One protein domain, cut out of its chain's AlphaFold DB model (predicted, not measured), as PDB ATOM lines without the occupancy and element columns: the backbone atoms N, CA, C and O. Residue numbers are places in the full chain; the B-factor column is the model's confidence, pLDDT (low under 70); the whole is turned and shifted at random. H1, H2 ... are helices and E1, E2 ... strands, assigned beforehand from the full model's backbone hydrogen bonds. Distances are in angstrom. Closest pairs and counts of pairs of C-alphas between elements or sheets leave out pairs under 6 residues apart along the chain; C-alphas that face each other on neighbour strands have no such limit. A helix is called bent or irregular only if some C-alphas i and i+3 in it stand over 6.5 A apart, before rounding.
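AT A GLANCE: This is residues 202 to 243 of the 243 residues of an uncharacterized protein of Euryarchaeota archaeon (UniProt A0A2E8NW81). A small sheet of three antiparallel strands forms one end of an elongated model, and a short helix, H1, follows its last strand at the other end, beyond the sheet and only grazing it. E2, the longest strand with 7 residues, lies in the middle of the sheet, in the order E1, E2, E3, and each strand folds back beside the one before. The printed part has 42 residues, with three named strands and one named helix, in the order E1, E2, E3, H1 along the chain; the class is mixed, helices and strands. It is only just loose, close to compact, with a radius of gyration of the C-alphas of 11.4 A, and the C-alphas span 34 by 21 by 13 A.

HOW THE PARTS SIT: The sheet is a meander, each strand the antiparallel neighbour of the one before, made of E1, residues 205 to 208, E2, residues 215 to 221, and E3, residues 228 to 231. E2 is the inner strand; E1 and E3 are edge strands. E1 and E2 form a hairpin with 152 degrees between their directions. The C-alphas of Val 206 and Val 220 face each other at 4.7 A, and N 219 and O 207 are within hydrogen-bond range at 2.8 A. E2 and E3 form a second hairpin, with 140 degrees between their directions. The C-alphas of Phe 219 and Glu 229 face each other at 4.2 A, and N 230 and O 218 are within hydrogen-bond range at 2.8 A. H1, residues 233 to 241, is on the sheet but only grazes it, with its residues 233 to 239. The closest C-alphas of E2 and H1 are those of Gly 215 and Lys 235, 7.1 A apart. In H1, 4 of 5 O i to N i+4 pairs are within hydrogen-bond range.

IN THESE COORDINATES: E2 measures 16.4 A from first to last C-alpha, beginning at C-alpha 215, (-87.072, -72.703, 124.248). E1 measures 10.1 A and begins at C-alpha 205, (-96.731, -81.720, 111.558). E3 measures 9.1 A. H1 measures 12.8 A and ends at C-alpha 241, (-96.972, -63.641, 134.632); it is not bent.

THE WHOLE: The two C-alphas farthest apart are those of Gly 202 and Leu 241, at 33.9 A. The printed part has no cut and ends at Phe 243, the chain's last residue. The link from E3 to H1 is tight, with 1 residue between them. The links from E1 to E2 and from E2 to E3 are short, with 6 residues each. The mean pLDDT of the printed part is 92.3, and residue 243 is the one printed residue under 70.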
ATOM      1  N   GLY A 202    -105.581 -80.969 106.781       94.44
ATOM      2  CA  GLY A 202    -105.993 -82.059 107.666       94.44
ATOM      3  C   GLY A 202    -104.874 -82.719 108.482       94.44
ATOM      4  O   GLY A 202    -105.172 -83.656 109.218       94.44
ATOM      5  N   LYS A 203    -103.615 -82.262 108.396       94.38
ATOM      6  CA  LYS A 203    -102.485 -82.842 109.139       94.38
ATOM      7  C   LYS A 203    -101.743 -81.780 109.950       94.38
ATOM      8  O   LYS A 203    -101.374 -80.731 109.432       94.38
ATOM      9  N   SER A 204    -101.474 -82.087 111.213       95.31
ATOM     10  CA  SER A 204    -100.508 -81.336 112.019       95.31
ATOM     11  C   SER A 204     -99.143 -81.999 111.888       95.31
ATOM     12  O   SER A 204     -99.035 -83.213 112.051       95.31
ATOM     13  N   LEU A 205     -98.102 -81.215 111.616       95.94
ATOM     14  CA  LEU A 205     -96.731 -81.720 111.558       95.94
ATOM     15  C   LEU A 205     -95.992 -81.299 112.823       95.94
ATOM     16  O   LEU A 205     -95.990 -80.119 113.164       95.94
ATOM     17  N   VAL A 206     -95.334 -82.244 113.488       95.88
ATOM     18  CA  VAL A 206     -94.363 -81.934 114.542       95.88
ATOM     19  C   VAL A 206     -92.989 -81.965 113.894       95.88
ATOM     20  O   VAL A 206     -92.660 -82.913 113.180       95.88
ATOM     21  N   TYR A 207     -92.176 -80.941 114.122       96.62
ATOM     22  CA  TYR A 207     -90.809 -80.877 113.605       96.62
ATOM     23  C   TYR A 207     -89.888 -80.171 114.605       96.62
ATOM     24  O   TYR A 207     -90.356 -79.539 115.553       96.62
ATOM     25  N   ALA A 208     -88.575 -80.304 114.422       95.62
ATOM     26  CA  ALA A 208     -87.603 -79.523 115.179       95.62
ATOM     27  C   ALA A 208     -87.083 -78.360 114.331       95.62
ATOM     28  O   ALA A 208     -87.073 -78.450 113.109       95.62
ATOM     29  N   LYS A 209     -86.649 -77.275 114.970       95.50
ATOM     30  CA  LYS A 209     -85.747 -76.259 114.399       95.50
ATOM     31  C   LYS A 209     -85.025 -75.533 115.539       95.50
ATOM     32  O   LYS A 209     -85.199 -75.885 116.705       95.50
ATOM     33  N   ALA A 210     -84.204 -74.529 115.222       94.81
ATOM     34  CA  ALA A 210     -83.535 -73.722 116.244       94.81
ATOM     35  C   ALA A 210     -84.556 -73.172 117.274       94.81
ATOM     36  O   ALA A 210     -85.564 -72.593 116.851       94.81
ATOM     37  N   PRO A 211     -84.329 -73.349 118.595       94.56
ATOM     38  CA  PRO A 211     -85.252 -72.877 119.626       94.56
ATOM     39  C   PRO A 211     -85.506 -71.373 119.538       94.56
ATOM     40  O   PRO A 211     -84.574 -70.581 119.392       94.56
ATOM     41  N   GLY A 212     -86.775 -70.990 119.645       92.06
ATOM     42  CA  GLY A 212     -87.220 -69.605 119.705       92.06
ATOM     43  C   GLY A 212     -87.563 -69.192 121.138       92.06
ATOM     44  O   GLY A 212     -86.927 -69.610 122.108       92.06
ATOM     45  N   GLY A 213     -88.594 -68.355 121.284       91.19
ATOM     46  CA  GLY A 213     -89.058 -67.884 122.594       91.19
ATOM     47  C   GLY A 213     -89.572 -69.000 123.516       91.19
ATOM     48  O   GLY A 213     -89.447 -68.885 124.737       91.19
ATOM     49  N   GLY A 214     -90.089 -70.098 122.953       92.19
ATOM     50  CA  GLY A 214     -90.595 -71.255 123.700       92.19
ATOM     51  C   GLY A 214     -89.486 -72.117 124.313       92.19
ATOM     52  O   GLY A 214     -89.693 -72.733 125.367       92.19
ATOM     53  N   GLY A 215     -88.294 -72.102 123.714       93.81
ATOM     54  CA  GLY A 215     -87.072 -72.703 124.248       93.81
ATOM     55  C   GLY A 215     -87.011 -74.232 124.198       93.81
ATOM     56  O   GLY A 215     -86.179 -74.807 124.895       93.81
ATOM     57  N   THR A 216     -87.877 -74.897 123.427       95.06
ATOM     58  CA  THR A 216     -87.873 -76.368 123.276       95.06
ATOM     59  C   THR A 216     -87.222 -76.818 121.975       95.06
ATOM     60  O   THR A 216     -86.752 -77.949 121.895       95.06
ATOM     61  N   GLY A 217     -87.214 -75.961 120.949       94.56
ATOM     62  CA  GLY A 217     -86.849 -76.346 119.589       94.56
ATOM     63  C   GLY A 217     -87.869 -77.262 118.909       94.56
ATOM     64  O   GLY A 217     -87.644 -77.638 117.764       94.56
ATOM     65  N   VAL A 218     -88.980 -77.609 119.572       95.81
ATOM     66  CA  VAL A 218     -90.056 -78.450 119.032       95.81
ATOM     67  C   VAL A 218     -91.193 -77.552 118.579       95.81
ATOM     68  O   VAL A 218     -91.714 -76.751 119.352       95.81
ATOM     69  N   PHE A 219     -91.589 -77.696 117.322       97.25
ATOM     70  CA  PHE A 219     -92.602 -76.873 116.682       97.25
ATOM     71  C   PHE A 219     -93.740 -77.729 116.140       97.25
ATOM     72  O   PHE A 219     -93.549 -78.885 115.756       97.25
ATOM     73  N   VAL A 220     -94.923 -77.125 116.074       97.25
ATOM     74  CA  VAL A 220     -96.092 -77.676 115.394       97.25
ATOM     75  C   VAL A 220     -96.432 -76.771 114.216       97.25
ATOM     76  O   VAL A 220     -96.683 -75.581 114.403       97.25
ATOM     77  N   GLN A 221     -96.453 -77.331 113.007       97.25
ATOM     78  CA  GLN A 221     -97.057 -76.702 111.836       97.25
ATOM     79  C   GLN A 221     -98.524 -77.152 111.767       97.25
ATOM     80  O   GLN A 221     -98.784 -78.328 111.483       97.25
ATOM     81  N   PRO A 222     -99.488 -76.259 112.055       96.75
ATOM     82  CA  PRO A 222    -100.903 -76.590 111.957       96.75
ATOM     83  C   PRO A 222    -101.330 -76.829 110.495       96.75
ATOM     84  O   PRO A 222    -100.627 -76.399 109.570       96.75
ATOM     85  N   PRO A 223    -102.516 -77.431 110.266       96.81
ATOM     86  CA  PRO A 223    -103.054 -77.667 108.921       96.81
ATOM     87  C   PRO A 223    -103.224 -76.403 108.064       96.81
ATOM     88  O   PRO A 223    -103.313 -76.481 106.841       96.81
ATOM     89  N   SER A 224    -103.277 -75.235 108.705       94.75
ATOM     90  CA  SER A 224    -103.322 -73.913 108.086       94.75
ATOM     91  C   SER A 224    -102.669 -72.883 109.007       94.75
ATOM     92  O   SER A 224    -102.818 -72.985 110.224       94.75
ATOM     93  N   GLY A 225    -102.033 -71.854 108.446       92.56
ATOM     94  CA  GLY A 225    -101.380 -70.790 109.218       92.56
ATOM     95  C   GLY A 225     -99.892 -71.051 109.473       92.56
ATOM     96  O   GLY A 225     -99.290 -71.918 108.842       92.56
ATOM     97  N   ALA A 226     -99.292 -70.264 110.365       94.12
ATOM     98  CA  ALA A 226     -97.861 -70.322 110.665       94.12
ATOM     99  C   ALA A 226     -97.531 -71.357 111.753       94.12
ATOM    100  O   ALA A 226     -98.330 -71.581 112.664       94.12
ATOM    101  N   ALA A 227     -96.336 -71.946 111.682       96.38
ATOM    102  CA  ALA A 227     -95.833 -72.846 112.712       96.38
ATOM    103  C   ALA A 227     -95.560 -72.138 114.048       96.38
ATOM    104  O   ALA A 227     -95.179 -70.966 114.091       96.38
ATOM    105  N   GLN A 228     -95.708 -72.875 115.151       95.50
ATOM    106  CA  GLN A 228     -95.522 -72.364 116.512       95.50
ATOM    107  C   GLN A 228     -94.646 -73.294 117.354       95.50
ATOM    108  O   GLN A 228     -94.725 -74.514 117.222       95.50
ATOM    109  N   GLU A 229     -93.812 -72.716 118.224       96.25
ATOM    110  CA  GLU A 229     -92.971 -73.481 119.150       96.25
ATOM    111  C   GLU A 229     -93.782 -73.962 120.352       96.25
ATOM    112  O   GLU A 229     -94.527 -73.189 120.957       96.25
ATOM    113  N   MET A 230     -93.577 -75.209 120.764       95.25
ATOM    114  CA  MET A 230     -94.046 -75.685 122.057       95.25
ATOM    115  C   MET A 230     -93.252 -75.006 123.175       95.25
ATOM    116  O   MET A 230     -92.025 -74.910 123.135       95.25
ATOM    117  N   VAL A 231     -93.945 -74.529 124.201       94.69
ATOM    118  CA  VAL A 231     -93.323 -73.748 125.272       94.69
ATOM    119  C   VAL A 231     -92.811 -74.677 126.374       94.69
ATOM    120  O   VAL A 231     -93.541 -75.521 126.887       94.69
ATOM    121  N   SER A 232     -91.549 -74.511 126.768       95.25
ATOM    122  CA  SER A 232     -90.980 -75.208 127.927       95.25
ATOM    123  C   SER A 232     -91.616 -74.718 129.233       95.25
ATOM    124  O   SER A 232     -92.068 -73.578 129.334       95.25
ATOM    125  N   LYS A 233     -91.608 -75.542 130.291       94.38
ATOM    126  CA  LYS A 233     -92.226 -75.178 131.582       94.38
ATOM    127  C   LYS A 233     -91.702 -73.853 132.153       94.38
ATOM    128  O   LYS A 233     -92.482 -73.060 132.671       94.38
ATOM    129  N   SER A 234     -90.398 -73.596 132.047       91.31
ATOM    130  CA  SER A 234     -89.784 -72.351 132.530       91.31
ATOM    131  C   SER A 234     -90.279 -71.126 131.759       91.31
ATOM    132  O   SER A 234     -90.550 -70.092 132.363       91.31
ATOM    133  N   LYS A 235     -90.456 -71.244 130.438       92.00
ATOM    134  CA  LYS A 235     -90.985 -70.169 129.591       92.00
ATOM    135  C   LYS A 235     -92.484 -69.959 129.790       92.00
ATOM    136  O   LYS A 235     -92.926 -68.817 129.824       92.00
ATOM    137  N   ALA A 236     -93.247 -71.029 130.002       91.19
ATOM    138  CA  ALA A 236     -94.688 -70.950 130.235       91.19
ATOM    139  C   ALA A 236     -95.023 -70.129 131.492       91.19
ATOM    140  O   ALA A 236     -95.936 -69.310 131.460       91.19
ATOM    141  N   ILE A 237     -94.248 -70.292 132.571       88.31
ATOM    142  CA  ILE A 237     -94.419 -69.516 133.811       88.31
ATOM    143  C   ILE A 237     -94.162 -68.027 133.571       88.31
ATOM    144  O   ILE A 237     -94.926 -67.190 134.039       88.31
ATOM    145  N   VAL A 238     -93.104 -67.693 132.827       85.31
ATOM    146  CA  VAL A 238     -92.777 -66.296 132.512       85.31
ATOM    147  C   VAL A 238     -93.881 -65.666 131.668       85.31
ATOM    148  O   VAL A 238     -94.326 -64.573 131.999       85.31
ATOM    149  N   TYR A 239     -94.360 -66.357 130.629       85.69
ATOM    150  CA  TYR A 239     -95.438 -65.842 129.786       85.69
ATOM    151  C   TYR A 239     -96.755 -65.686 130.552       85.69
ATOM    152  O   TYR A 239     -97.438 -64.697 130.350       85.69
ATOM    153  N   GLY A 240     -97.084 -66.581 131.485       83.88
ATOM    154  CA  GLY A 240     -98.295 -66.455 132.304       83.88
ATOM    155  C   GLY A 240     -98.274 -65.336 133.356       83.88
ATOM    156  O   GLY A 240     -99.321 -65.050 133.921       83.88
ATOM    157  N   LEU A 241     -97.115 -64.732 133.650       82.81
ATOM    158  CA  LEU A 241     -96.972 -63.641 134.632       82.81
ATOM    159  C   LEU A 241     -96.971 -62.239 134.002       82.81
ATOM    160  O   LEU A 241     -97.049 -61.250 134.726       82.81
ATOM    161  N   ILE A 242     -96.811 -62.151 132.681       75.81
ATOM    162  CA  ILE A 242     -96.666 -60.886 131.941       75.81
ATOM    163  C   ILE A 242     -97.877 -60.563 131.050       75.81
ATOM    164  O   ILE A 242     -97.810 -59.629 130.253       75.81
ATOM    165  N   PHE A 243     -98.970 -61.311 131.213       56.59
ATOM    166  CA  PHE A 243    -100.307 -61.053 130.671       56.59
ATOM    167  C   PHE A 243    -101.327 -61.107 131.810       56.59
ATOM    168  O   PHE A 243    -102.379 -60.446 131.671       56.59
TER     169      PHE A 243